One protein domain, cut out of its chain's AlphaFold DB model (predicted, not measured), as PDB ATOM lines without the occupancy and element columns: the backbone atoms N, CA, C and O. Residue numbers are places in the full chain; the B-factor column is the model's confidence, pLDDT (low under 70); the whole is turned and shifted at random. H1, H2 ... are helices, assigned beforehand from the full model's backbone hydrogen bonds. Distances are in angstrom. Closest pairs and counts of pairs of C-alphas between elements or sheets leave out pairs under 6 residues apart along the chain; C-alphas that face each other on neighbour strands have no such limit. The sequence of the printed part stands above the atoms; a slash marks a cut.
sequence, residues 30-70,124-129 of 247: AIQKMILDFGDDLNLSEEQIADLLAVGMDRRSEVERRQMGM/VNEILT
ATOM      1  N   ALA A  30       3.819  21.148  43.832       69.25
ATOM      2  CA  ALA A  30       4.692  21.489  44.960       69.25
ATOM      3  C   ALA A  30       6.188  21.574  44.584       69.25
ATOM      4  O   ALA A  30       6.885  22.451  45.087       69.25
ATOM      5  N   ILE A  31       6.652  20.726  43.657       77.81
ATOM      6  CA  ILE A  31       8.038  20.728  43.167       77.81
ATOM      7  C   ILE A  31       8.338  21.938  42.276       77.81
ATOM      8  O   ILE A  31       9.342  22.607  42.481       77.81
ATOM      9  N   GLN A  32       7.453  22.285  41.340       76.94
ATOM     10  CA  GLN A  32       7.642  23.466  40.485       76.94
ATOM     11  C   GLN A  32       7.693  24.742  41.324       76.94
ATOM     12  O   GLN A  32       8.517  25.618  41.088       76.94
ATOM     13  N   LYS A  33       6.843  24.819  42.352       76.31
ATOM     14  CA  LYS A  33       6.845  25.927  43.301       76.31
ATOM     15  C   LYS A  33       8.152  25.980  44.099       76.31
ATOM     16  O   LYS A  33       8.704  27.056  44.263       76.31
ATOM     17  N   MET A  34       8.662  24.838  44.556       82.50
ATOM     18  CA  MET A  34       9.955  24.755  45.240       82.50
ATOM     19  C   MET A  34      11.111  25.238  44.354       82.50
ATOM     20  O   MET A  34      11.917  26.026  44.828       82.50
ATOM     21  N   ILE A  35      11.170  24.809  43.087       83.56
ATOM     22  CA  ILE A  35      12.211  25.245  42.142       83.56
ATOM     23  C   ILE A  35      12.131  26.761  41.925       83.56
ATOM     24  O   ILE A  35      13.144  27.440  41.997       83.56
ATOM     25  N   LEU A  36      10.933  27.307  41.705       81.12
ATOM     26  CA  LEU A  36      10.758  28.748  41.499       81.12
ATOM     27  C   LEU A  36      11.092  29.578  42.741       81.12
ATOM     28  O   LEU A  36      11.588  30.689  42.617       81.12
ATOM     29  N   ASP A  37      10.755  29.069  43.925       80.19
ATOM     30  CA  ASP A  37      10.920  29.811  45.172       80.19
ATOM     31  C   ASP A  37      12.341  29.700  45.750       80.19
ATOM     32  O   ASP A  37      12.733  30.591  46.493       80.19
ATOM     33  N   PHE A  38      13.072  28.612  45.472       87.62
ATOM     34  CA  PHE A  38      14.340  28.289  46.143       87.62
ATOM     35  C   PHE A  38      15.445  27.777  45.206       87.62
ATOM     36  O   PHE A  38      16.545  27.504  45.671       87.62
ATOM     37  N   GLY A  39      15.183  27.586  43.911       85.94
ATOM     38  CA  GLY A  39      16.127  26.941  42.990       85.94
ATOM     39  C   GLY A  39      17.459  27.681  42.863       85.94
ATOM     40  O   GLY A  39      18.508  27.036  42.888       85.94
ATOM     41  N   ASP A  40      17.408  29.014  42.815       85.38
ATOM     42  CA  ASP A  40      18.597  29.871  42.775       85.38
ATOM     43  C   ASP A  40      19.388  29.773  44.089       85.38
ATOM     44  O   ASP A  40      20.596  29.547  44.074       85.38
ATOM     45  N   ASP A  41      18.705  29.842  45.238       88.69
ATOM     46  CA  ASP A  41      19.349  29.741  46.553       88.69
ATOM     47  C   ASP A  41      19.954  28.352  46.799       88.69
ATOM     48  O   ASP A  41      20.955  28.220  47.502       88.69
ATOM     49  N   LEU A  42      19.376  27.301  46.218       88.94
ATOM     50  CA  LEU A  42      19.874  25.928  46.310       88.94
ATOM     51  C   LEU A  42      20.992  25.612  45.310       88.94
ATOM     52  O   LEU A  42      21.565  24.522  45.385       88.94
ATOM     53  N   ASN A  43      21.319  26.538  44.400       90.19
ATOM     54  CA  ASN A  43      22.269  26.324  43.307       90.19
ATOM     55  C   ASN A  43      21.982  25.019  42.536       90.19
ATOM     56  O   ASN A  43      22.895  24.231  42.285       90.19
ATOM     57  N   LEU A  44      20.710  24.753  42.213       88.25
ATOM     58  CA  LEU A  44      20.335  23.524  41.506       88.25
ATOM     59  C   LEU A  44      20.964  23.492  40.110       88.25
ATOM     60  O   LEU A  44      20.875  24.465  39.357       88.25
ATOM     61  N   SER A  45      21.565  22.361  39.740       89.81
ATOM     62  CA  SER A  45      22.052  22.165  38.373       89.81
ATOM     63  C   SER A  45      20.885  22.027  37.384       89.81
ATOM     64  O   SER A  45      19.765  21.678  37.757       89.81
ATOM     65  N   GLU A  46      21.138  22.268  36.093       84.62
ATOM     66  CA  GLU A  46      20.121  22.070  35.048       84.62
ATOM     67  C   GLU A  46      19.604  20.617  35.015       84.62
ATOM     68  O   GLU A  46      18.417  20.393  34.778       84.62
ATOM     69  N   GLU A  47      20.476  19.648  35.311       89.19
ATOM     70  CA  GLU A  47      20.142  18.224  35.426       89.19
ATOM     71  C   GLU A  47      19.218  17.965  36.626       89.19
ATOM     72  O   GLU A  47      18.133  17.416  36.455       89.19
ATOM     73  N   GLN A  48      19.552  18.495  37.808       87.88
ATOM     74  CA  GLN A  48      18.699  18.386  38.999       87.88
ATOM     75  C   GLN A  48      17.325  19.034  38.785       87.88
ATOM     76  O   GLN A  48      16.304  18.501  39.220       87.88
ATOM     77  N   ILE A  49      17.267  20.182  38.102       87.12
ATOM     78  CA  ILE A  49      15.999  20.840  37.762       87.12
ATOM     79  C   ILE A  49      15.167  19.945  36.836       87.12
ATOM     80  O   ILE A  49      13.961  19.804  37.057       87.12
ATOM     81  N   ALA A  50      15.780  19.337  35.818       85.31
ATOM     82  CA  ALA A  50      15.091  18.434  34.901       85.31
ATOM     83  C   ALA A  50      14.531  17.199  35.628       85.31
ATOM     84  O   ALA A  50      13.351  16.879  35.453       85.31
ATOM     85  N   ASP A  51      15.324  16.578  36.500       85.62
ATOM     86  CA  ASP A  51      14.919  15.400  37.272       85.62
ATOM     87  C   ASP A  51      13.784  15.725  38.252       85.62
ATOM     88  O   ASP A  51      12.769  15.027  38.307       85.62
ATOM     89  N   LEU A  52      13.876  16.853  38.962       83.69
ATOM     90  CA  LEU A  52      12.805  17.319  39.846       83.69
ATOM     91  C   LEU A  52      11.510  17.596  39.066       83.69
ATOM     92  O   LEU A  52      10.408  17.268  39.523       83.69
ATOM     93  N   LEU A  53      11.609  18.187  37.872       82.25
ATOM     94  CA  LEU A  53      10.448  18.405  37.011       82.25
ATOM     95  C   LEU A  53       9.831  17.083  36.541       82.25
ATOM     96  O   LEU A  53       8.601  16.990  36.537       82.25
ATOM     97  N   ALA A  54      10.640  16.071  36.215       80.88
ATOM     98  CA  ALA A  54      10.164  14.737  35.849       80.88
ATOM     99  C   ALA A  54       9.371  14.092  36.999       80.88
ATOM    100  O   ALA A  54       8.212  13.711  36.809       80.88
ATOM    101  N   VAL A  55       9.913  14.130  38.222       79.44
ATOM    102  CA  VAL A  55       9.216  13.678  39.441       79.44
ATOM    103  C   VAL A  55       7.877  14.419  39.626       79.44
ATOM    104  O   VAL A  55       6.855  13.836  40.003       79.44
ATOM    105  N   GLY A  56       7.832  15.717  39.310       72.75
ATOM    106  CA  GLY A  56       6.601  16.512  39.333       72.75
ATOM    107  C   GLY A  56       5.574  16.152  38.246       72.75
ATOM    108  O   GLY A  56       4.367  16.259  38.494       72.75
ATOM    109  N   MET A  57       6.023  15.746  37.055       71.88
ATOM    110  CA  MET A  57       5.165  15.357  35.928       71.88
ATOM    111  C   MET A  57       4.551  13.968  36.120       71.88
ATOM    112  O   MET A  57       3.349  13.808  35.876       71.88
ATOM    113  N   ASP A  58       5.317  13.009  36.642       68.12
ATOM    114  CA  ASP A  58       4.826  11.665  36.968       68.12
ATOM    115  C   ASP A  58       3.620  11.740  37.907       68.12
ATOM    116  O   ASP A  58       2.554  11.184  37.618       68.12
ATOM    117  N   ARG A  59       3.726  12.575  38.949       63.53
ATOM    118  CA  ARG A  59       2.633  12.868  39.885       63.53
ATOM    119  C   ARG A  59       1.389  13.429  39.196       63.53
ATOM    120  O   ARG A  59       0.268  13.063  39.554       63.53
ATOM    121  N   ARG A  60       1.549  14.354  38.241       61.50
ATOM    122  CA  ARG A  60       0.403  14.934  37.517       61.50
ATOM    123  C   ARG A  60      -0.311  13.848  36.714       61.50
ATOM    124  O   ARG A  60      -1.531  13.729  36.820       61.50
ATOM    125  N   SER A  61       0.452  13.024  35.997       61.16
ATOM    126  CA  SER A  61      -0.098  11.937  35.187       61.16
ATOM    127  C   SER A  61      -0.846  10.900  36.038       61.16
ATOM    128  O   SER A  61      -1.912  10.425  35.647       61.16
ATOM    129  N   GLU A  62      -0.351  10.589  37.237       62.09
ATOM    130  CA  GLU A  62      -0.984   9.631  38.140       62.09
ATOM    131  C   GLU A  62      -2.277  10.181  38.759       62.09
ATOM    132  O   GLU A  62      -3.310   9.503  38.782       62.09
ATOM    133  N   VAL A  63      -2.260  11.437  39.218       61.00
ATOM    134  CA  VAL A  63      -3.452  12.108  39.757       61.00
ATOM    135  C   VAL A  63      -4.542  12.224  38.692       61.00
ATOM    136  O   VAL A  63      -5.720  12.008  38.995       61.00
ATOM    137  N   GLU A  64      -4.174  12.527  37.449       59.34
ATOM    138  CA  GLU A  64      -5.100  12.570  36.316       59.34
ATOM    139  C   GLU A  64      -5.689  11.187  36.009       59.34
ATOM    140  O   GLU A  64      -6.911  11.074  35.880       59.34
ATOM    141  N   ARG A  65      -4.878  10.117  35.997       61.00
ATOM    142  CA  ARG A  65      -5.368   8.732  35.834       61.00
ATOM    143  C   ARG A  65      -6.352   8.338  36.938       61.00
ATOM    144  O   ARG A  65      -7.427   7.819  36.634       61.00
ATOM    145  N   ARG A  66      -6.043   8.637  38.205       60.59
ATOM    146  CA  ARG A  66      -6.942   8.356  39.343       60.59
ATOM    147  C   ARG A  66      -8.250   9.153  39.241       60.59
ATOM    148  O   ARG A  66      -9.326   8.609  39.491       60.59
ATOM    149  N   GLN A  67      -8.190  10.425  38.836       57.19
ATOM    150  CA  GLN A  67      -9.392  11.244  38.630       57.19
ATOM    151  C   GLN A  67     -10.248  10.757  37.456       57.19
ATOM    152  O   GLN A  67     -11.476  10.771  37.564       57.19
ATOM    153  N   MET A  68      -9.634  10.316  36.356       54.81
ATOM    154  CA  MET A  68     -10.354   9.724  35.224       54.81
ATOM    155  C   MET A  68     -11.010   8.390  35.606       54.81
ATOM    156  O   MET A  68     -12.185   8.196  35.291       54.81
ATOM    157  N   GLY A  69     -10.323   7.539  36.377       57.84
ATOM    158  CA  GLY A  69     -10.891   6.302  36.929       57.84
ATOM    159  C   GLY A  69     -12.138   6.560  37.783       57.84
ATOM    160  O   GLY A  69     -13.208   6.027  37.490       57.84
ATOM    161  N   MET A  70     -12.053   7.495  38.738       53.25
ATOM    162  CA  MET A  70     -13.187   7.862  39.604       53.25
ATOM    163  C   MET A  70     -14.357   8.518  38.856       53.25
ATOM    164  O   MET A  70     -15.513   8.383  39.268       53.25
ATOM    165  N   VAL A 124      12.790  13.408  45.849       80.38
ATOM    166  CA  VAL A 124      13.358  14.766  45.896       80.38
ATOM    167  C   VAL A 124      14.684  14.779  46.661       80.38
ATOM    168  O   VAL A 124      15.629  15.403  46.193       80.38
ATOM    169  N   ASN A 125      14.778  14.083  47.794       79.38
ATOM    170  CA  ASN A 125      16.012  14.003  48.581       79.38
ATOM    171  C   ASN A 125      17.108  13.165  47.904       79.38
ATOM    172  O   ASN A 125      18.272  13.381  48.197       79.38
ATOM    173  N   GLU A 126      16.761  12.237  47.013       85.94
ATOM    174  CA  GLU A 126      17.731  11.495  46.193       85.94
ATOM    175  C   GLU A 126      18.374  12.377  45.110       85.94
ATOM    176  O   GLU A 126      19.522  12.151  44.735       85.94
ATOM    177  N   ILE A 127      17.645  13.382  44.608       87.12
ATOM    178  CA  ILE A 127      18.144  14.321  43.585       87.12
ATOM    179  C   ILE A 127      18.974  15.448  44.216       87.12
ATOM    180  O   ILE A 127      19.912  15.967  43.602       87.12
ATOM    181  N   LEU A 128      18.611  15.867  45.427       87.25
ATOM    182  CA  LEU A 128      19.323  16.902  46.171       87.25
ATOM    183  C   LEU A 128      20.522  16.309  46.914       87.25
ATOM    184  O   LEU A 128      20.472  15.188  47.409       87.25
ATOM    185  N   THR A 129      21.595  17.082  47.058       89.44
ATOM    186  CA  THR A 129      22.640  16.735  48.029       89.44
ATOM    187  C   THR A 129      22.118  16.912  49.460       89.44
ATOM    188  O   THR A 129      21.154  17.644  49.690       89.44
TER     189      THR A 129
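Overview. This is residues 30 to 70 and 124 to 129 of the 247 residues of an uncharacterized protein of Balneolaceae bacterium (UniProt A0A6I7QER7). One long helix, H2, makes the length of the model; the shorter H1 folds back along its first part as a helical hairpin, and the small H3 packs on that same part of H2. The far part of H2, residues 58 to 70, sticks out as a free arm from the small body made by the rest. The printed part has 47 residues, with three named helices in the order H1, H2, H3 along the chain and no named strand, and the class is all helix. The whole is loose, with a radius of gyration of the C-alphas of 12.6 A, and the C-alphas span 40 by 18 by 15 A.

Arrangement. Begin with the longest helix, H2, residues 46 to 70. Look next at H1, residues 30 to 38, which touches H2; the closest C-alphas are those of Ile 31 and Gly 56, 5.9 A apart. H2 touches H1 with residues 49 to 56 alone. The two run opposite ways at a shallow tilt of 29 degrees, and they form a helical hairpin. Then turn to H3, residues 124 to 127, which touches H2 as well; the closest C-alphas are those of Gln 48 and Ile 127, 6.2 A apart. Here H2 takes part with residues 48 to 55 alone. H1 and H3 are only just apart, their closest C-alphas 8.4 A from each other. In the backbone of H1 every pair of O i and N i+4 is within hydrogen-bond range, in H2 20 of 21 pairs are, and H3 is too short for such a pair.

Along the chain. Find C-alpha 46 of H2 at (20.121, 22.070, 35.048); from there the helix runs 36.5 A to C-alpha 70 at (-13.187, 7.862, 39.604). H1 begins at C-alpha 30, at (4.692, 21.489, 44.960), and is 11.9 A long from first to last C-alpha. H3, four residues and 5.3 A from first to last C-alpha, ends at C-alpha 127, at (18.144, 14.321, 43.585).

Size, cuts and confidence. The two C-alphas farthest apart are those of Asn 43 and Met 70, at 40.1 A, and the outline is a rod. Without residues 58 to 70, which stand free, the body of 34 residues spans 22 by 18 by 16 A. Between H1 and H2 you pass a short link of 7 residues. The link from H2 to H3 is across the cut: residues 71 to 123 are not printed, and C-alphas 70 and 124 are 28.1 A apart. In the B-factor column the mean pLDDT of the printed part is 76.9; look for values under 70 at residue 30 and at residues 58 to 70.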